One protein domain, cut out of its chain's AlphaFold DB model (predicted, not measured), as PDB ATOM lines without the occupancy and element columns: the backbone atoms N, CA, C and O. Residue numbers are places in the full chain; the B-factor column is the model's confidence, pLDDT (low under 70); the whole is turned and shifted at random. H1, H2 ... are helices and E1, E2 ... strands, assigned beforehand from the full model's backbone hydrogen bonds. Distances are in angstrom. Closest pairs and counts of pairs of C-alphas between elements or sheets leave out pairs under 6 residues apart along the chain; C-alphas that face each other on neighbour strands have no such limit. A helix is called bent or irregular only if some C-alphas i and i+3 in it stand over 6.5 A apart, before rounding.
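This is residues 618 to 773 of the 817 residues of an uncharacterized protein of Reticulomyxa filosa (UniProt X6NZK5). A twisted sheet of four strands has one long helix, H1, packed along one face, and the short helix H2 folds back from the end of H1 to a place beside the strands. The hairpin E4 and E5 makes an arm leading away from this body; its tip, residues 677 to 682, stands free. The printed part has 156 residues, with named elements in the order E1 E2 E3 E4 E5 E6 H1 H2 H3 H4, of mixed class. The large sheet has the order E1 - E2 - E3 - E6, all antiparallel. The whole is compact, with a radius of gyration of the C-alphas of 16.0 A and spans of 51 by 37 by 25 A.

E1, residues 629 to 637, E2, residues 640 to 648, and E3, residues 652 to 658, form a meander, each strand the antiparallel neighbour of the one before; N 633 and O 644 are 2.8 A apart, and N 647 and O 654 2.8 A. E4, residues 673 to 678, and E5, residues 681 to 686, form a hairpin, with N 674 and O 685 2.9 A apart. E5 runs on into E6, residues 689 to 695, at 30 degrees; E6 is an edge strand beside E3, with N 655 and O 692 2.9 A apart. H1, residues 701 to 720, is on the sheet at a height of 9.4 A and runs along the strands, at 16 degrees to E2 on the local plane. H2, residues 723 to 730, stands at the sheet's level; its closest C-alphas to E1 are those of His 637 and Tyr 723, 5.2 A. H1, with residues 714 to 719 alone, touches H2 in a helical hairpin, at a shallow tilt of 16 degrees, opposite ways; the C-alphas of Leu 718 and Ser 726 are closest, 5.3 A. H3, residues 737 to 740, is close to H1 but not clearly touching, with the closest C-alphas, Trp 707 and Leu 738, 7.9 A apart. H4, residues 750 to 753, only grazes the sheet, with residues 751 to 752. Every O i to N i+4 pair is within hydrogen-bond range in H2, and 15 of 16 in H1; H3 and H4 are too short for such a pair.

E1 begins at C-alpha 629 (123.011, 192.693, 171.944) and is 26.3 A long; E2 is 26.2 A, E3 19.0 A, E4 15.9 A, E5 16.4 A and E6 18.4 A. H1 is 30.3 A long, from C-alpha 701 (111.514, 179.640, 166.597), and irregular: C-alphas 717 and 720 are 7.5 A apart. H2 measures 10.2 A, H3 5.3 A, and H4 5.4 A, ending at C-alpha 753 (116.331, 202.246, 159.543).

The two C-alphas farthest apart, Asp 680 and Pro 699, are 52.0 A apart. The printed part has no cut; the link from E3 to E4, 14 residues, is long. Residues 754 to 773 hold no named element, though 758 to 759 pair antiparallel with residues 685 to 686 of E5. Mean pLDDT of the printed part is 76.5; 42 residues are under 70, among them 675 to 683, 734 to 741 and 761 to 773.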
ATOM      1  N   MET A 618     120.957 183.124 171.719       88.00
ATOM      2  CA  MET A 618     119.651 182.942 172.364       88.00
ATOM      3  C   MET A 618     119.692 183.261 173.858       88.00
ATOM      4  O   MET A 618     118.698 183.749 174.396       88.00
ATOM      5  N   ASN A 619     120.834 183.053 174.509       88.00
ATOM      6  CA  ASN A 619     121.027 183.320 175.931       88.00
ATOM      7  C   ASN A 619     121.461 184.763 176.244       88.00
ATOM      8  O   ASN A 619     121.477 185.143 177.416       88.00
ATOM      9  N   LEU A 620     121.762 185.594 175.234       84.31
ATOM     10  CA  LEU A 620     122.034 187.017 175.457       84.31
ATOM     11  C   LEU A 620     120.804 187.711 176.048       84.31
ATOM     12  O   LEU A 620     119.672 187.495 175.602       84.31
ATOM     13  N   ARG A 621     121.023 188.566 177.046       74.94
ATOM     14  CA  ARG A 621     119.971 189.369 177.676       74.94
ATOM     15  C   ARG A 621     120.077 190.814 177.179       74.94
ATOM     16  O   ARG A 621     121.021 191.493 177.582       74.94
ATOM     17  N   PRO A 622     119.160 191.282 176.311       60.00
ATOM     18  CA  PRO A 622     119.112 192.692 175.937       60.00
ATOM     19  C   PRO A 622     118.829 193.543 177.182       60.00
ATOM     20  O   PRO A 622     117.914 193.242 177.945       60.00
ATOM     21  N   MET A 623     119.653 194.567 177.417       51.94
ATOM     22  CA  MET A 623     119.493 195.504 178.535       51.94
ATOM     23  C   MET A 623     118.423 196.562 178.215       51.94
ATOM     24  O   MET A 623     118.270 196.902 177.043       51.94
ATOM     25  N   PRO A 624     117.762 197.167 179.221       42.38
ATOM     26  CA  PRO A 624     116.774 198.233 179.003       42.38
ATOM     27  C   PRO A 624     117.331 199.455 178.249       42.38
ATOM     28  O   PRO A 624     116.608 200.108 177.507       42.38
ATOM     29  N   LEU A 625     118.629 199.745 178.418       38.03
ATOM     30  CA  LEU A 625     119.331 200.908 177.850       38.03
ATOM     31  C   LEU A 625     120.043 200.629 176.510       38.03
ATOM     32  O   LEU A 625     120.540 201.561 175.881       38.03
ATOM     33  N   SER A 626     120.129 199.368 176.065       49.41
ATOM     34  CA  SER A 626     120.749 198.998 174.782       49.41
ATOM     35  C   SER A 626     119.695 198.432 173.836       49.41
ATOM     36  O   SER A 626     119.093 197.405 174.143       49.41
ATOM     37  N   SER A 627     119.519 199.033 172.660       57.84
ATOM     38  CA  SER A 627     118.527 198.573 171.677       57.84
ATOM     39  C   SER A 627     118.790 197.148 171.149       57.84
ATOM     40  O   SER A 627     117.850 196.475 170.720       57.84
ATOM     41  N   CYS A 628     120.033 196.641 171.219       71.31
ATOM     42  CA  CYS A 628     120.374 195.257 170.873       71.31
ATOM     43  C   CYS A 628     121.670 194.736 171.531       71.31
ATOM     44  O   CYS A 628     122.607 195.489 171.789       71.31
ATOM     45  N   CYS A 629     121.751 193.417 171.743       80.38
ATOM     46  CA  CYS A 629     123.011 192.693 171.944       80.38
ATOM     47  C   CYS A 629     123.484 192.120 170.608       80.38
ATOM     48  O   CYS A 629     122.661 191.658 169.822       80.38
ATOM     49  N   GLU A 630     124.790 192.102 170.353       85.94
ATOM     50  CA  GLU A 630     125.335 191.649 169.072       85.94
ATOM     51  C   GLU A 630     126.535 190.719 169.278       85.94
ATOM     52  O   GLU A 630     127.429 191.007 170.071       85.94
ATOM     53  N   MET A 631     126.551 189.617 168.531       90.56
ATOM     54  CA  MET A 631     127.729 188.782 168.301       90.56
ATOM     55  C   MET A 631     128.185 188.967 166.858       90.56
ATOM     56  O   MET A 631     127.356 189.107 165.962       90.56
ATOM     57  N   SER A 632     129.493 188.938 166.622       90.88
ATOM     58  CA  SER A 632     130.059 189.069 165.281       90.88
ATOM     59  C   SER A 632     130.947 187.877 164.944       90.88
ATOM     60  O   SER A 632     131.717 187.407 165.780       90.88
ATOM     61  N   LEU A 633     130.860 187.426 163.699       92.06
ATOM     62  CA  LEU A 633     131.693 186.386 163.109       92.06
ATOM     63  C   LEU A 633     132.428 186.953 161.896       92.06
ATOM     64  O   LEU A 633     131.903 187.832 161.209       92.06
ATOM     65  N   VAL A 634     133.617 186.423 161.609       87.94
ATOM     66  CA  VAL A 634     134.331 186.725 160.365       87.94
ATOM     67  C   VAL A 634     134.032 185.640 159.338       87.94
ATOM     68  O   VAL A 634     134.396 184.477 159.523       87.94
ATOM     69  N   VAL A 635     133.377 186.054 158.255       86.06
ATOM     70  CA  VAL A 635     133.050 185.256 157.066       86.06
ATOM     71  C   VAL A 635     133.578 185.978 155.821       86.06
ATOM     72  O   VAL A 635     134.171 187.049 155.935       86.06
ATOM     73  N   GLY A 636     133.378 185.430 154.624       79.50
ATOM     74  CA  GLY A 636     133.809 186.087 153.389       79.50
ATOM     75  C   GLY A 636     134.303 185.107 152.341       79.50
ATOM     76  O   GLY A 636     133.814 183.984 152.280       79.50
ATOM     77  N   HIS A 637     135.225 185.558 151.502       76.50
ATOM     78  CA  HIS A 637     135.904 184.738 150.505       76.50
ATOM     79  C   HIS A 637     137.404 185.047 150.514       76.50
ATOM     80  O   HIS A 637     137.849 186.006 151.153       76.50
ATOM     81  N   GLU A 638     138.177 184.282 149.749       68.94
ATOM     82  CA  GLU A 638     139.617 184.496 149.598       68.94
ATOM     83  C   GLU A 638     139.925 185.964 149.231       68.94
ATOM     84  O   GLU A 638     139.413 186.500 148.244       68.94
ATOM     85  N   GLY A 639     140.684 186.649 150.093       66.94
ATOM     86  CA  GLY A 639     141.078 188.053 149.925       66.94
ATOM     87  C   GLY A 639     140.046 189.121 150.327       66.94
ATOM     88  O   GLY A 639     140.367 190.308 150.262       66.94
ATOM     89  N   HIS A 640     138.833 188.761 150.774       74.44
ATOM     90  CA  HIS A 640     137.831 189.733 151.243       74.44
ATOM     91  C   HIS A 640     136.977 189.187 152.380       74.44
ATOM     92  O   HIS A 640     136.177 188.267 152.207       74.44
ATOM     93  N   CYS A 641     137.080 189.821 153.540       75.25
ATOM     94  CA  CYS A 641     136.294 189.427 154.696       75.25
ATOM     95  C   CYS A 641     135.190 190.403 155.038       75.25
ATOM     96  O   CYS A 641     135.233 191.606 154.777       75.25
ATOM     97  N   ILE A 642     134.181 189.812 155.650       81.50
ATOM     98  CA  ILE A 642     132.879 190.379 155.901       81.50
ATOM     99  C   ILE A 642     132.497 189.996 157.323       81.50
ATOM    100  O   ILE A 642     132.696 188.861 157.761       81.50
ATOM    101  N   TYR A 643     131.934 190.949 158.058       86.12
ATOM    102  CA  TYR A 643     131.375 190.648 159.366       86.12
ATOM    103  C   TYR A 643     129.946 190.150 159.185       86.12
ATOM    104  O   TYR A 643     129.107 190.834 158.591       86.12
ATOM    105  N   LEU A 644     129.682 188.958 159.712       91.38
ATOM    106  CA  LEU A 644     128.337 188.451 159.923       91.38
ATOM    107  C   LEU A 644     127.946 188.751 161.367       91.38
ATOM    108  O   LEU A 644     128.509 188.185 162.304       91.38
ATOM    109  N   SER A 645     126.989 189.652 161.541       91.75
ATOM    110  CA  SER A 645     126.508 190.086 162.844       91.75
ATOM    111  C   SER A 645     125.161 189.457 163.167       91.75
ATOM    112  O   SER A 645     124.203 189.550 162.400       91.75
ATOM    113  N   LEU A 646     125.094 188.826 164.334       93.69
ATOM    114  CA  LEU A 646     123.906 188.209 164.899       93.69
ATOM    115  C   LEU A 646     123.427 189.082 166.055       93.69
ATOM    116  O   LEU A 646     124.077 189.145 167.102       93.69
ATOM    117  N   CYS A 647     122.307 189.772 165.867       90.19
ATOM    118  CA  CYS A 647     121.781 190.710 166.848       90.19
ATOM    119  C   CYS A 647     120.531 190.145 167.520       90.19
ATOM    120  O   CYS A 647     119.633 189.641 166.850       90.19
ATOM    121  N   LYS A 648     120.436 190.295 168.840       88.81
ATOM    122  CA  LYS A 648     119.235 190.018 169.626       88.81
ATOM    123  C   LYS A 648     118.711 191.318 170.229       88.81
ATOM    124  O   LYS A 648     119.410 191.989 170.984       88.81
ATOM    125  N   THR A 649     117.482 191.663 169.882       86.06
ATOM    126  CA  THR A 649     116.719 192.779 170.461       86.06
ATOM    127  C   THR A 649     115.772 192.249 171.541       86.06
ATOM    128  O   THR A 649     115.710 191.039 171.778       86.06
ATOM    129  N   SER A 650     115.011 193.132 172.191       82.56
ATOM    130  CA  SER A 650     113.969 192.735 173.146       82.56
ATOM    131  C   SER A 650     112.897 191.831 172.521       82.56
ATOM    132  O   SER A 650     112.378 190.957 173.209       82.56
ATOM    133  N   THR A 651     112.613 191.962 171.221       84.62
ATOM    134  CA  THR A 651     111.514 191.245 170.544       84.62
ATOM    135  C   THR A 651     111.977 190.238 169.493       84.62
ATOM    136  O   THR A 651     111.307 189.236 169.250       84.62
ATOM    137  N   SER A 652     113.119 190.474 168.849       89.62
ATOM    138  CA  SER A 652     113.493 189.756 167.623       89.62
ATOM    139  C   SER A 652     114.993 189.516 167.494       89.62
ATOM    140  O   SER A 652     115.816 190.210 168.096       89.62
ATOM    141  N   ILE A 653     115.345 188.546 166.658       92.06
ATOM    142  CA  ILE A 653     116.701 188.316 166.169       92.06
ATOM    143  C   ILE A 653     116.839 188.939 164.785       92.06
ATOM    144  O   ILE A 653     115.919 188.861 163.975       92.06
ATOM    145  N   LEU A 654     117.997 189.544 164.529       92.25
ATOM    146  CA  LEU A 654     118.379 190.130 163.250       92.25
ATOM    147  C   LEU A 654     119.709 189.519 162.803       92.25
ATOM    148  O   LEU A 654     120.642 189.406 163.597       92.25
ATOM    149  N   VAL A 655     119.804 189.166 161.526       93.50
ATOM    150  CA  VAL A 655     121.032 188.667 160.897       93.50
ATOM    151  C   VAL A 655     121.495 189.696 159.879       93.50
ATOM    152  O   VAL A 655     120.790 189.979 158.909       93.50
ATOM    153  N   ARG A 656     122.666 190.283 160.119       90.50
ATOM    154  CA  ARG A 656     123.188 191.434 159.381       90.50
ATOM    155  C   ARG A 656     124.530 191.104 158.739       90.50
ATOM    156  O   ARG A 656     125.410 190.552 159.393       90.50
ATOM    157  N   VAL A 657     124.697 191.490 157.480       89.06
ATOM    158  CA  VAL A 657     125.947 191.344 156.727       89.06
ATOM    159  C   VAL A 657     126.554 192.721 156.474       89.06
ATOM    160  O   VAL A 657     125.957 193.569 155.806       89.06
ATOM    161  N   ASP A 658     127.761 192.929 157.000       85.50
ATOM    162  CA  ASP A 658     128.502 194.190 156.907       85.50
ATOM    163  C   ASP A 658     129.542 194.111 155.772       85.50
ATOM    164  O   ASP A 658     130.724 193.848 156.006       85.50
ATOM    165  N   ASN A 659     129.110 194.350 154.528       82.00
ATOM    166  CA  ASN A 659     129.966 194.350 153.333       82.00
ATOM    167  C   ASN A 659     129.837 195.682 152.566       82.00
ATOM    168  O   ASN A 659     128.730 196.076 152.203       82.00
ATOM    169  N   ARG A 660     130.954 196.379 152.290       76.62
ATOM    170  CA  ARG A 660     130.946 197.621 151.475       76.62
ATOM    171  C   ARG A 660     131.508 197.444 150.065       76.62
ATOM    172  O   ARG A 660     131.512 198.413 149.301       76.62
ATOM    173  N   LEU A 661     131.988 196.252 149.715       75.62
ATOM    174  CA  LEU A 661     132.533 195.958 148.394       75.62
ATOM    175  C   LEU A 661     131.400 195.520 147.463       75.62
ATOM    176  O   LEU A 661     131.135 194.338 147.286       75.62
ATOM    177  N   VAL A 662     130.710 196.491 146.867       74.12
ATOM    178  CA  VAL A 662     129.476 196.236 146.100       74.12
ATOM    179  C   VAL A 662     129.685 195.295 144.915       74.12
ATOM    180  O   VAL A 662     128.788 194.524 144.594       74.12
ATOM    181  N   LYS A 663     130.875 195.292 144.302       76.50
ATOM    182  CA  LYS A 663     131.193 194.400 143.173       76.50
ATOM    183  C   LYS A 663     131.113 192.906 143.514       76.50
ATOM    184  O   LYS A 663     131.013 192.102 142.598       76.50
ATOM    185  N   THR A 664     131.186 192.532 144.796       77.31
ATOM    186  CA  THR A 664     131.069 191.129 145.233       77.31
ATOM    187  C   THR A 664     129.635 190.738 145.588       77.31
ATOM    188  O   THR A 664     129.364 189.567 145.832       77.31
ATOM    189  N   ILE A 665     128.698 191.691 145.604       80.88
ATOM    190  CA  ILE A 665     127.288 191.422 145.886       80.88
ATOM    191  C   ILE A 665     126.649 190.771 144.646       80.88
ATOM    192  O   ILE A 665     126.801 191.306 143.546       80.88
ATOM    193  N   PRO A 666     125.911 189.651 144.786       81.81
ATOM    194  CA  PRO A 666     125.232 189.020 143.657       81.81
ATOM    195  C   PRO A 666     124.255 189.985 142.969       81.81
ATOM    196  O   PRO A 666     123.488 190.674 143.647       81.81
ATOM    197  N   SER A 667     124.243 189.997 141.633       72.12
ATOM    198  CA  SER A 667     123.552 190.990 140.786       72.12
ATOM    199  C   SER A 667     122.048 191.147 141.039       72.12
ATOM    200  O   SER A 667     121.515 192.234 140.836       72.12
ATOM    201  N   ASN A 668     121.374 190.105 141.531       70.56
ATOM    202  CA  ASN A 668     119.933 190.114 141.821       70.56
ATOM    203  C   ASN A 668     119.601 190.440 143.289       70.56
ATOM    204  O   ASN A 668     118.461 190.269 143.715       70.56
ATOM    205  N   THR A 669     120.580 190.875 144.087       74.50
ATOM    206  CA  THR A 669     120.364 191.194 145.505       74.50
ATOM    207  C   THR A 669     119.903 192.648 145.651       74.50
ATOM    208  O   THR A 669     120.661 193.551 145.292       74.50
ATOM    209  N   PRO A 670     118.710 192.926 146.208       69.06
ATOM    210  CA  PRO A 670     118.276 194.293 146.474       69.06
ATOM    211  C   PRO A 670     119.036 194.838 147.691       69.06
ATOM    212  O   PRO A 670     118.664 194.573 148.833       69.06
ATOM    213  N   TYR A 671     120.129 195.573 147.472       70.12
ATOM    214  CA  TYR A 671     120.899 196.177 148.562       70.12
ATOM    215  C   TYR A 671     120.571 197.674 148.731       70.12
ATOM    216  O   TYR A 671     120.514 198.412 147.744       70.12
ATOM    217  N   PRO A 672     120.376 198.155 149.974       68.19
ATOM    218  CA  PRO A 672     120.070 199.556 150.247       68.19
ATOM    219  C   PRO A 672     121.292 200.443 149.972       68.19
ATOM    220  O   PRO A 672     122.260 200.464 150.740       68.19
ATOM    221  N   ASN A 673     121.239 201.210 148.881       68.38
ATOM    222  CA  ASN A 673     122.234 202.221 148.540       68.38
ATOM    223  C   ASN A 673     121.602 203.623 148.457       68.38
ATOM    224  O   ASN A 673     120.398 203.780 148.272       68.38
ATOM    225  N   LYS A 674     122.416 204.657 148.667       70.81
ATOM    226  CA  LYS A 674     122.030 206.064 148.487       70.81
ATOM    227  C   LYS A 674     123.143 206.793 147.749       70.81
ATOM    228  O   LYS A 674     124.319 206.579 148.039       70.81
ATOM    229  N   ILE A 675     122.782 207.657 146.809       65.88
ATOM    230  CA  ILE A 675     123.728 208.548 146.130       65.88
ATOM    231  C   ILE A 675     123.663 209.896 146.840       65.88
ATOM    232  O   ILE A 675     122.583 210.465 146.973       65.88
ATOM    233  N   ILE A 676     124.806 210.386 147.316       64.12
ATOM    234  CA  ILE A 676     124.916 211.717 147.918       64.12
ATOM    235  C   ILE A 676     125.819 212.560 147.019       64.12
ATOM    236  O   ILE A 676     126.944 212.162 146.698       64.12
ATOM    237  N   LEU A 677     125.304 213.716 146.604       49.56
ATOM    238  CA  LEU A 677     126.037 214.726 145.850       49.56
ATOM    239  C   LEU A 677     126.698 215.682 146.841       49.56
ATOM    240  O   LEU A 677     126.011 216.419 147.543       49.56
ATOM    241  N   ALA A 678     128.025 215.668 146.905       44.53
ATOM    242  CA  ALA A 678     128.796 216.681 147.612       44.53
ATOM    243  C   ALA A 678     129.899 217.168 146.669       44.53
ATOM    244  O   ALA A 678     130.722 216.355 146.250       44.53
ATOM    245  N   SER A 679     129.882 218.463 146.324       46.75
ATOM    246  CA  SER A 679     130.920 219.164 145.540       46.75
ATOM    247  C   SER A 679     131.456 218.353 144.343       46.75
ATOM    248  O   SER A 679     132.470 217.668 144.462       46.75
ATOM    249  N   ASP A 680     130.743 218.393 143.214       46.97
ATOM    250  CA  ASP A 680     131.106 217.838 141.892       46.97
ATOM    251  C   ASP A 680     131.491 216.343 141.803       46.97
ATOM    252  O   ASP A 680     131.763 215.839 140.714       46.97
ATOM    253  N   LYS A 681     131.457 215.580 142.905       55.53
ATOM    254  CA  LYS A 681     131.703 214.129 142.921       55.53
ATOM    255  C   LYS A 681     130.482 213.364 143.432       55.53
ATOM    256  O   LYS A 681     130.062 213.511 144.580       55.53
ATOM    257  N   GLN A 682     129.941 212.481 142.591       63.28
ATOM    258  CA  GLN A 682     128.898 211.536 143.000       63.28
ATOM    259  C   GLN A 682     129.499 210.460 143.910       63.28
ATOM    260  O   GLN A 682     130.278 209.622 143.458       63.28
ATOM    261  N   SER A 683     129.122 210.459 145.189       65.25
ATOM    262  CA  SER A 683     129.567 209.448 146.152       65.25
ATOM    263  C   SER A 683     128.423 208.489 146.473       65.25
ATOM    264  O   SER A 683     127.362 208.903 146.944       65.25
ATOM    265  N   LYS A 684     128.621 207.191 146.214       74.81
ATOM    266  CA  LYS A 684     127.627 206.149 146.514       74.81
ATOM    267  C   LYS A 684     127.857 205.584 147.916       74.81
ATOM    268  O   LYS A 684     128.983 205.234 148.268       74.81
ATOM    269  N   PHE A 685     126.794 205.459 148.699       75.56
ATOM    270  CA  PHE A 685     126.798 204.907 150.050       75.56
ATOM    271  C   PHE A 685     125.953 203.632 150.119       75.56
ATOM    272  O   PHE A 685     124.965 203.506 149.404       75.56
ATOM    273  N   ILE A 686     126.322 202.711 151.004       77.75
ATOM    274  CA  ILE A 686     125.664 201.430 151.265       77.75
ATOM    275  C   ILE A 686     125.401 201.260 152.763       77.75
ATOM    276  O   ILE A 686     126.211 201.667 153.602       77.75
ATOM    277  N   GLN A 687     124.255 200.682 153.094       82.56
ATOM    278  CA  GLN A 687     123.883 200.263 154.445       82.56
ATOM    279  C   GLN A 687     124.074 198.736 154.575       82.56
ATOM    280  O   GLN A 687     124.049 198.044 153.554       82.56
ATOM    281  N   PRO A 688     124.277 198.182 155.788       85.25
ATOM    282  CA  PRO A 688     124.323 196.735 155.973       85.25
ATOM    283  C   PRO A 688     123.117 196.013 155.398       85.25
ATOM    284  O   PRO A 688     121.989 196.505 155.461       85.25
ATOM    285  N   TYR A 689     123.356 194.803 154.911       87.19
ATOM    286  CA  TYR A 689     122.296 193.972 154.377       87.19
ATOM    287  C   TYR A 689     121.632 193.172 155.502       87.19
ATOM    288  O   TYR A 689     122.290 192.399 156.203       87.19
ATOM    289  N   LEU A 690     120.323 193.360 155.679       89.94
ATOM    290  CA  LEU A 690     119.511 192.536 156.570       89.94
ATOM    291  C   LEU A 690     119.161 191.234 155.846       89.94
ATOM    292  O   LEU A 690     118.340 191.233 154.927       89.94
ATOM    293  N   VAL A 691     119.784 190.134 156.265       90.75
ATOM    294  CA  VAL A 691     119.584 188.802 155.680       90.75
ATOM    295  C   VAL A 691     118.272 188.200 156.164       90.75
ATOM    296  O   VAL A 691     117.446 187.805 155.346       90.75
ATOM    297  N   ALA A 692     118.077 188.162 157.482       92.06
ATOM    298  CA  ALA A 692     116.938 187.519 158.126       92.06
ATOM    299  C   ALA A 692     116.518 188.286 159.385       92.06
ATOM    300  O   ALA A 692     117.354 188.900 160.056       92.06
ATOM    301  N   TYR A 693     115.232 188.223 159.716       92.88
ATOM    302  CA  TYR A 693     114.678 188.721 160.971       92.88
ATOM    303  C   TYR A 693     113.479 187.879 161.411       92.88
ATOM    304  O   TYR A 693     112.659 187.482 160.586       92.88
ATOM    305  N   PHE A 694     113.386 187.586 162.707       92.94
ATOM    306  CA  PHE A 694     112.281 186.802 163.266       92.94
ATOM    307  C   PHE A 694     112.149 186.992 164.787       92.94
ATOM    308  O   PHE A 694     113.149 187.266 165.460       92.94
ATOM    309  N   PRO A 695     110.944 186.848 165.368       90.88
ATOM    310  CA  PRO A 695     110.740 186.900 166.815       90.88
ATOM    311  C   PRO A 695     111.453 185.740 167.525       90.88
ATOM    312  O   PRO A 695     111.323 184.579 167.132       90.88
ATOM    313  N   TRP A 696     112.196 186.028 168.601       86.25
ATOM    314  CA  TRP A 696     112.943 184.984 169.326       86.25
ATOM    315  C   TRP A 696     112.042 184.092 170.200       86.25
ATOM    316  O   TRP A 696     112.476 183.026 170.631       86.25
ATOM    317  N   ASN A 697     110.796 184.514 170.435       86.00
ATOM    318  CA  ASN A 697     109.742 183.802 171.161       86.00
ATOM    319  C   ASN A 697     108.525 183.463 170.271       86.00
ATOM    320  O   ASN A 697     107.446 183.187 170.788       86.00
ATOM    321  N   GLY A 698     108.679 183.504 168.943       87.25
ATOM    322  CA  GLY A 698     107.595 183.198 168.008       87.25
ATOM    323  C   GLY A 698     107.345 181.697 167.798       87.25
ATOM    324  O   GLY A 698     108.186 180.869 168.159       87.25
ATOM    325  N   PRO A 699     106.229 181.329 167.142       88.19
ATOM    326  CA  PRO A 699     105.841 179.931 166.918       88.19
ATOM    327  C   PRO A 699     106.852 179.150 166.058       88.19
ATOM    328  O   PRO A 699     107.077 177.962 166.286       88.19
ATOM    329  N   ASN A 700     107.539 179.822 165.128       91.31
ATOM    330  CA  ASN A 700     108.501 179.204 164.209       91.31
ATOM    331  C   ASN A 700     109.938 179.143 164.757       91.31
ATOM    332  O   ASN A 700     110.868 178.768 164.039       91.31
ATOM    333  N   ILE A 701     110.164 179.489 166.032       91.75
ATOM    334  CA  ILE A 701     111.514 179.640 166.597       91.75
ATOM    335  C   ILE A 701     112.398 178.399 166.429       91.75
ATOM    336  O   ILE A 701     113.602 178.523 166.207       91.75
ATOM    337  N   ASN A 702     111.827 177.195 166.493       92.25
ATOM    338  CA  ASN A 702     112.582 175.951 166.328       92.25
ATOM    339  C   ASN A 702     113.112 175.790 164.896       92.25
ATOM    340  O   ASN A 702     114.274 175.422 164.701       92.25
ATOM    341  N   GLN A 703     112.295 176.125 163.895       92.38
ATOM    342  CA  GLN A 703     112.704 176.128 162.493       92.38
ATOM    343  C   GLN A 703     113.734 177.231 162.226       92.38
ATOM    344  O   GLN A 703     114.764 176.966 161.608       92.38
ATOM    345  N   ASN A 704     113.519 178.429 162.774       92.81
ATOM    346  CA  ASN A 704     114.429 179.565 162.604       92.81
ATOM    347  C   ASN A 704     115.790 179.324 163.274       92.81
ATOM    348  O   ASN A 704     116.830 179.651 162.705       92.81
ATOM    349  N   LYS A 705     115.816 178.653 164.435       93.81
ATOM    350  CA  LYS A 705     117.048 178.154 165.069       93.81
ATOM    351  C   LYS A 705     117.788 177.172 164.168       93.81
ATOM    352  O   LYS A 705     119.001 177.292 164.024       93.81
ATOM    353  N   LYS A 706     117.081 176.208 163.566       93.81
ATOM    354  CA  LYS A 706     117.684 175.226 162.652       93.81
ATOM    355  C   LYS A 706     118.276 175.906 161.416       93.81
ATOM    356  O   LYS A 706     119.411 175.609 161.058       93.81
ATOM    357  N   TRP A 707     117.543 176.850 160.826       93.88
ATOM    358  CA  TRP A 707     118.033 177.661 159.712       93.88
ATOM    359  C   TRP A 707     119.287 178.448 160.101       93.88
ATOM    360  O   TRP A 707     120.287 178.384 159.393       93.88
ATOM    361  N   LEU A 708     119.277 179.125 161.255       94.62
ATOM    362  CA  LEU A 708     120.404 179.949 161.693       94.62
ATOM    363  C   LEU A 708     121.665 179.116 161.962       94.62
ATOM    364  O   LEU A 708     122.759 179.541 161.598       94.62
ATOM    365  N   LYS A 709     121.513 177.926 162.558       94.88
ATOM    366  CA  LYS A 709     122.618 176.977 162.780       94.88
ATOM    367  C   LYS A 709     123.273 176.584 161.458       94.88
ATOM    368  O   LYS A 709     124.485 176.722 161.311       94.88
ATOM    369  N   GLU A 710     122.465 176.173 160.481       93.31
ATOM    370  CA  GLU A 710     122.970 175.766 159.167       93.31
ATOM    371  C   GLU A 710     123.574 176.950 158.394       93.31
ATOM    372  O   GLU A 710     124.624 176.821 157.767       93.31
ATOM    373  N   TYR A 711     122.966 178.133 158.492       93.50
ATOM    374  CA  TYR A 711     123.478 179.350 157.865       93.50
ATOM    375  C   TYR A 711     124.859 179.746 158.418       93.50
ATOM    376  O   TYR A 711     125.790 179.985 157.645       93.50
ATOM    377  N   VAL A 712     125.038 179.751 159.745       94.25
ATOM    378  CA  VAL A 712     126.336 180.030 160.395       94.25
ATOM    379  C   VAL A 712     127.389 178.988 160.009       94.25
ATOM    380  O   VAL A 712     128.531 179.339 159.708       94.25
ATOM    381  N   LYS A 713     127.006 177.708 159.987       92.94
ATOM    382  CA  LYS A 713     127.869 176.602 159.564       92.94
ATOM    383  C   LYS A 713     128.386 176.800 158.139       92.94
ATOM    384  O   LYS A 713     129.597 176.847 157.933       92.94
ATOM    385  N   ILE A 714     127.487 176.925 157.162       90.25
ATOM    386  CA  ILE A 714     127.858 176.970 155.742       90.25
ATOM    387  C   ILE A 714     128.678 178.223 155.431       90.25
ATOM    388  O   ILE A 714     129.713 178.124 154.776       90.25
ATOM    389  N   THR A 715     128.275 179.390 155.943       90.31
ATOM    390  CA  THR A 715     129.017 180.648 155.716       90.31
ATOM    391  C   THR A 715     130.435 180.611 156.286       90.31
ATOM    392  O   THR A 715     131.337 181.235 155.732       90.31
ATOM    393  N   THR A 716     130.654 179.840 157.352       90.44
ATOM    394  CA  THR A 716     131.979 179.633 157.947       90.44
ATOM    395  C   THR A 716     132.816 178.637 157.138       90.44
ATOM    396  O   THR A 716     134.000 178.879 156.918       90.44
ATOM    397  N   ILE A 717     132.218 177.546 156.640       89.06
ATOM    398  CA  ILE A 717     132.897 176.579 155.752       89.06
ATOM    399  C   ILE A 717     133.364 177.266 154.462       89.06
ATOM    400  O   ILE A 717     134.511 177.103 154.044       89.06
ATOM    401  N   LEU A 718     132.489 178.078 153.863       87.75
ATOM    402  CA  LEU A 718     132.728 178.766 152.595       87.75
ATOM    403  C   LEU A 718     133.636 179.997 152.710       87.75
ATOM    404  O   LEU A 718     133.898 180.637 151.692       87.75
ATOM    405  N   ARG A 719     134.150 180.322 153.904       84.81
ATOM    406  CA  ARG A 719     134.968 181.525 154.140       84.81
ATOM    407  C   ARG A 719     136.180 181.658 153.208       84.81
ATOM    408  O   ARG A 719     136.510 182.774 152.830       84.81
ATOM    409  N   ASP A 720     136.785 180.540 152.805       76.81
ATOM    410  CA  ASP A 720     137.942 180.534 151.887       76.81
ATOM    411  C   ASP A 720     137.593 179.901 150.530       76.81
ATOM    412  O   ASP A 720     138.466 179.445 149.800       76.81
ATOM    413  N   SER A 721     136.301 179.808 150.206       82.31
ATOM    414  CA  SER A 721     135.857 179.407 148.868       82.31
ATOM    415  C   SER A 721     135.953 180.584 147.891       82.31
ATOM    416  O   SER A 721     136.182 181.733 148.286       82.31
ATOM    417  N   ASN A 722     135.749 180.309 146.599       81.44
ATOM    418  CA  ASN A 722     135.679 181.365 145.593       81.44
ATOM    419  C   ASN A 722     134.545 182.365 145.908       81.44
ATOM    420  O   ASN A 722     133.534 182.029 146.532       81.44
ATOM    421  N   TYR A 723     134.698 183.613 145.448       78.94
ATOM    422  CA  TYR A 723     133.754 184.679 145.796       78.94
ATOM    423  C   TYR A 723     132.313 184.379 145.354       78.94
ATOM    424  O   TYR A 723     131.375 184.737 146.062       78.94
ATOM    425  N   ASN A 724     132.119 183.710 144.214       82.25
ATOM    426  CA  ASN A 724     130.793 183.432 143.666       82.25
ATOM    427  C   ASN A 724     129.981 182.515 144.581       82.25
ATOM    428  O   ASN A 724     128.808 182.780 144.836       82.25
ATOM    429  N   GLU A 725     130.588 181.442 145.080       82.81
ATOM    430  CA  GLU A 725     129.906 180.491 145.950       82.81
ATOM    431  C   GLU A 725     129.611 181.112 147.319       82.81
ATOM    432  O   GLU A 725     128.448 181.182 147.727       82.81
ATOM    433  N   SER A 726     130.636 181.657 147.981       85.94
ATOM    434  CA  SER A 726     130.489 182.273 149.302       85.94
ATOM    435  C   SER A 726     129.475 183.420 149.310       85.94
ATOM    436  O   SER A 726     128.564 183.440 150.142       85.94
ATOM    437  N   MET A 727     129.568 184.357 148.357       87.31
ATOM    438  CA  MET A 727     128.670 185.515 148.325       87.31
ATOM    439  C   MET A 727     127.228 185.108 148.023       87.31
ATOM    440  O   MET A 727     126.308 185.645 148.638       87.31
ATOM    441  N   ARG A 728     126.997 184.121 147.144       85.38
ATOM    442  CA  ARG A 728     125.633 183.636 146.889       85.38
ATOM    443  C   ARG A 728     124.995 183.041 148.139       85.38
ATOM    444  O   ARG A 728     123.821 183.299 148.389       85.38
ATOM    445  N   TYR A 729     125.742 182.279 148.937       86.06
ATOM    446  CA  TYR A 729     125.229 181.758 150.206       86.06
ATOM    447  C   TYR A 729     125.020 182.860 151.243       86.06
ATOM    448  O   TYR A 729     123.957 182.919 151.862       86.06
ATOM    449  N   LEU A 730     125.988 183.765 151.397       87.62
ATOM    450  CA  LEU A 730     125.920 184.851 152.372       87.62
ATOM    451  C   LEU A 730     124.693 185.749 152.147       87.62
ATOM    452  O   LEU A 730     124.006 186.101 153.104       87.62
ATOM    453  N   TYR A 731     124.365 186.051 150.890       87.00
ATOM    454  CA  TYR A 731     123.197 186.856 150.516       87.00
ATOM    455  C   TYR A 731     121.916 186.041 150.270       87.00
ATOM    456  O   TYR A 731     120.902 186.620 149.884       87.00
ATOM    457  N   CYS A 732     121.932 184.726 150.522       82.62
ATOM    458  CA  CYS A 732     120.797 183.824 150.285       82.62
ATOM    459  C   CYS A 732     120.277 183.845 148.829       82.62
ATOM    460  O   CYS A 732     119.085 183.693 148.587       82.62
ATOM    461  N   SER A 733     121.169 184.008 147.847       72.19
ATOM    462  CA  SER A 733     120.864 184.045 146.407       72.19
ATOM    463  C   SER A 733     121.229 182.726 145.688       72.19
ATOM    464  O   SER A 733     121.742 182.713 144.557       72.19
ATOM    465  N   THR A 734     121.063 181.589 146.369       63.66
ATOM    466  CA  THR A 734     121.345 180.242 145.837       63.66
ATOM    467  C   THR A 734     120.068 179.585 145.322       63.66
ATOM    468  O   THR A 734     118.987 179.875 145.799       63.66
ATOM    469  N   ASN A 735     120.152 178.625 144.397       57.31
ATOM    470  CA  ASN A 735     118.956 177.897 143.932       57.31
ATOM    471  C   ASN A 735     118.416 176.885 144.974       57.31
ATOM    472  O   ASN A 735     117.525 176.092 144.674       57.31
ATOM    473  N   ASN A 736     118.966 176.875 146.194       59.97
ATOM    474  CA  ASN A 736     118.619 175.921 147.237       59.97
ATOM    475  C   ASN A 736     117.357 176.384 147.988       59.97
ATOM    476  O   ASN A 736     117.356 177.430 148.640       59.97
ATOM    477  N   LYS A 737     116.287 175.575 147.938       56.34
ATOM    478  CA  LYS A 737     114.984 175.872 148.567       56.34
ATOM    479  C   LYS A 737     115.079 176.175 150.069       56.34
ATOM    480  O   LYS A 737     114.263 176.945 150.563       56.34
ATOM    481  N   LEU A 738     116.061 175.614 150.785       55.94
ATOM    482  CA  LEU A 738     116.245 175.865 152.222       55.94
ATOM    483  C   LEU A 738     116.700 177.309 152.524       55.94
ATOM    484  O   LEU A 738     116.407 177.832 153.596       55.94
ATOM    485  N   PHE A 739     117.410 177.949 151.589       58.38
ATOM    486  CA  PHE A 739     118.031 179.267 151.782       58.38
ATOM    487  C   PHE A 739     117.376 180.381 150.972       58.38
ATOM    488  O   PHE A 739     117.466 181.532 151.385       58.38
ATOM    489  N   ASN A 740     116.645 180.052 149.902       57.78
ATOM    490  CA  ASN A 740     115.817 181.024 149.179       57.78
ATOM    491  C   ASN A 740     114.774 181.712 150.076       57.78
ATOM    492  O   ASN A 740     114.380 182.841 149.806       57.78
ATOM    493  N   ASN A 741     114.377 181.064 151.174       65.62
ATOM    494  CA  ASN A 741     113.392 181.577 152.120       65.62
ATOM    495  C   ASN A 741     114.048 181.920 153.466       65.62
ATOM    496  O   ASN A 741     113.680 181.361 154.498       65.62
ATOM    497  N   SER A 742     115.046 182.815 153.462       82.19
ATOM    498  CA  SER A 742     115.573 183.402 154.706       82.19
ATOM    499  C   SER A 742     114.410 183.879 155.598       82.19
ATOM    500  O   SER A 742     113.522 184.558 155.071       82.19
ATOM    501  N   PRO A 743     114.375 183.548 156.905       88.94
ATOM    502  CA  PRO A 743     113.266 183.935 157.769       88.94
ATOM    503  C   PRO A 743     113.105 185.456 157.806       88.94
ATOM    504  O   PRO A 743     114.038 186.182 158.153       88.94
ATOM    505  N   ARG A 744     111.924 185.938 157.421       88.50
ATOM    506  CA  ARG A 744     111.526 187.352 157.440       88.50
ATOM    507  C   ARG A 744     110.129 187.435 158.039       88.50
ATOM    508  O   ARG A 744     109.140 187.528 157.322       88.50
ATOM    509  N   GLU A 745     110.065 187.291 159.356       87.25
ATOM    510  CA  GLU A 745     108.824 187.190 160.121       87.25
ATOM    511  C   GLU A 745     108.573 188.463 160.936       87.25
ATOM    512  O   GLU A 745     109.417 188.882 161.732       87.25
ATOM    513  N   GLY A 746     107.378 189.040 160.790       79.69
ATOM    514  CA  GLY A 746     106.964 190.265 161.476       79.69
ATOM    515  C   GLY A 746     107.282 191.536 160.684       79.69
ATOM    516  O   GLY A 746     107.482 191.492 159.473       79.69
ATOM    517  N   ASN A 747     107.326 192.676 161.372       74.81
ATOM    518  CA  ASN A 747     107.681 193.957 160.763       74.81
ATOM    519  C   ASN A 747     109.183 194.224 160.887       74.81
ATOM    520  O   ASN A 747     109.798 193.918 161.912       74.81
ATOM    521  N   VAL A 748     109.764 194.851 159.860       67.94
ATOM    522  CA  VAL A 748     111.151 195.325 159.908       67.94
ATOM    523  C   VAL A 748     111.269 196.360 161.027       67.94
ATOM    524  O   VAL A 748     110.623 197.405 160.994       67.94
ATOM    525  N   LEU A 749     112.077 196.040 162.039       71.81
ATOM    526  CA  LEU A 749     112.263 196.881 163.219       71.81
ATOM    527  C   LEU A 749     112.855 198.248 162.846       71.81
ATOM    528  O   LEU A 749     113.760 198.332 162.014       71.81
ATOM    529  N   SER A 750     112.413 199.304 163.538       72.00
ATOM    530  CA  SER A 750     112.907 200.681 163.361       72.00
ATOM    531  C   SER A 750     114.431 200.791 163.472       72.00
ATOM    532  O   SER A 750     115.038 201.570 162.744       72.00
ATOM    533  N   ILE A 751     115.061 199.938 164.288       73.12
ATOM    534  CA  ILE A 751     116.521 199.860 164.450       73.12
ATOM    535  C   ILE A 751     117.270 199.647 163.124       73.12
ATOM    536  O   ILE A 751     118.399 200.109 162.974       73.12
ATOM    537  N   VAL A 752     116.657 198.974 162.145       80.44
ATOM    538  CA  VAL A 752     117.254 198.739 160.820       80.44
ATOM    539  C   VAL A 752     117.339 200.049 160.035       80.44
ATOM    540  O   VAL A 752     118.324 200.293 159.340       80.44
ATOM    541  N   ASN A 753     116.352 200.935 160.196       77.31
ATOM    542  CA  ASN A 753     116.331 202.246 159.543       77.31
ATOM    543  C   ASN A 753     117.398 203.193 160.116       77.31
ATOM    544  O   ASN A 753     117.871 204.082 159.412       77.31
ATOM    545  N   GLU A 754     117.811 202.976 161.366       75.19
ATOM    546  CA  GLU A 754     118.849 203.759 162.046       75.19
ATOM    547  C   GLU A 754     120.281 203.309 161.698       75.19
ATOM    548  O   GLU A 754     121.251 203.988 162.050       75.19
ATOM    549  N   TRP A 755     120.461 202.182 160.994       82.06
ATOM    550  CA  TRP A 755     121.801 201.710 160.640       82.06
ATOM    551  C   TRP A 755     122.528 202.689 159.707       82.06
ATOM    552  O   TRP A 755     121.962 203.144 158.709       82.06
ATOM    553  N   PRO A 756     123.815 202.988 159.967       76.69
ATOM    554  CA  PRO A 756     124.527 204.041 159.261       76.69
ATOM    555  C   PRO A 756     124.871 203.646 157.819       76.69
ATOM    556  O   PRO A 756     125.498 202.614 157.577       76.69
ATOM    557  N   TYR A 757     124.580 204.541 156.874       77.12
ATOM    558  CA  TYR A 757     125.108 204.478 155.509       77.12
ATOM    559  C   TYR A 757     126.615 204.774 155.489       77.12
ATOM    560  O   TYR A 757     127.090 205.704 156.150       77.12
ATOM    561  N   ARG A 758     127.382 204.003 154.710       74.94
ATOM    562  CA  ARG A 758     128.838 204.151 154.537       74.94
ATOM    563  C   ARG A 758     129.233 204.196 153.073       74.94
ATOM    564  O   ARG A 758     128.601 203.554 152.253       74.94
ATOM    565  N   LEU A 759     130.308 204.910 152.756       72.62
ATOM    566  CA  LEU A 759     130.814 205.035 151.388       72.62
ATOM    567  C   LEU A 759     131.109 203.654 150.767       72.62
ATOM    568  O   LEU A 759     131.682 202.792 151.428       72.62
ATOM    569  N   ILE A 760     130.747 203.418 149.513       73.56
ATOM    570  CA  ILE A 760     131.063 202.162 148.817       73.56
ATOM    571  C   ILE A 760     132.571 202.067 148.560       73.56
ATOM    572  O   ILE A 760     133.221 203.070 148.276       73.56
ATOM    573  N   GLN A 761     133.136 200.864 148.681       68.12
ATOM    574  CA  GLN A 761     134.525 200.607 148.299       68.12
ATOM    575  C   GLN A 761     134.602 200.207 146.824       68.12
ATOM    576  O   GLN A 761     133.934 199.263 146.400       68.12
ATOM    577  N   THR A 762     135.408 200.937 146.053       60.00
ATOM    578  CA  THR A 762     135.585 200.739 144.604       60.00
ATOM    579  C   THR A 762     136.790 199.859 144.262       60.00
ATOM    580  O   THR A 762     136.765 199.182 143.236       60.00
ATOM    581  N   ASP A 763     137.806 199.791 145.128       56.16
ATOM    582  CA  ASP A 763     138.976 198.921 144.978       56.16
ATOM    583  C   ASP A 763     139.255 198.085 146.241       56.16
ATOM    584  O   ASP A 763     138.738 198.348 147.327       56.16
ATOM    585  N   THR A 764     140.047 197.024 146.073       49.34
ATOM    586  CA  THR A 764     140.589 196.202 147.171       49.34
ATOM    587  C   THR A 764     141.820 196.848 147.812       49.34
ATOM    588  O   THR A 764     142.193 196.483 148.925       49.34
ATOM    589  N   ASN A 765     142.428 197.835 147.145       43.84
ATOM    590  CA  ASN A 765     143.752 198.365 147.476       43.84
ATOM    591  C   ASN A 765     143.736 199.388 148.623       43.84
ATOM    592  O   ASN A 765     144.762 199.586 149.262       43.84
ATOM    593  N   ASN A 766     142.579 199.972 148.955       40.09
ATOM    594  CA  ASN A 766     142.407 200.866 150.112       40.09
ATOM    595  C   ASN A 766     141.360 200.367 151.129       40.09
ATOM    596  O   ASN A 766     140.913 201.103 152.017       40.09
ATOM    597  N   GLY A 767     140.967 199.091 151.036       40.56
ATOM    598  CA  GLY A 767     139.870 198.510 151.818       40.56
ATOM    599  C   GLY A 767     140.143 198.335 153.322       40.56
ATOM    600  O   GLY A 767     139.213 198.187 154.123       40.56
ATOM    601  N   TYR A 768     141.421 198.417 153.695       42.31
ATOM    602  CA  TYR A 768     142.037 197.928 154.929       42.31
ATOM    603  C   TYR A 768     141.467 198.504 156.252       42.31
ATOM    604  O   TYR A 768     141.452 197.815 157.269       42.31
ATOM    605  N   LEU A 769     140.921 199.731 156.258       43.44
ATOM    606  CA  LEU A 769     140.453 200.430 157.479       43.44
ATOM    607  C   LEU A 769     138.942 200.715 157.536       43.44
ATOM    608  O   LEU A 769     138.462 201.392 158.455       43.44
ATOM    609  N   GLN A 770     138.183 200.266 156.535       48.44
ATOM    610  CA  GLN A 770     136.924 200.920 156.194       48.44
ATOM    611  C   GLN A 770     135.662 200.034 156.372       48.44
ATOM    612  O   GLN A 770     134.662 200.555 156.880       48.44
ATOM    613  N   ASN A 771     135.676 198.720 156.110       44.75
ATOM    614  CA  ASN A 771     134.465 197.863 156.204       44.75
ATOM    615  C   ASN A 771     133.938 197.608 157.613       44.75
ATOM    616  O   ASN A 771     132.733 197.653 157.850       44.75
ATOM    617  N   HIS A 772     134.828 197.489 158.586       51.34
ATOM    618  CA  HIS A 772     134.500 197.025 159.939       51.34
ATOM    619  C   HIS A 772     133.956 198.114 160.873       51.34
ATOM    620  O   HIS A 772     133.825 197.917 162.081       51.34
ATOM    621  N   ASN A 773     133.655 199.281 160.309       61.22
ATOM    622  CA  ASN A 773     133.158 200.457 161.010       61.22
ATOM    623  C   ASN A 773     131.640 200.492 161.153       61.22
ATOM    624  O   ASN A 773     131.122 201.424 161.770       61.22
TER     625      ASN A 773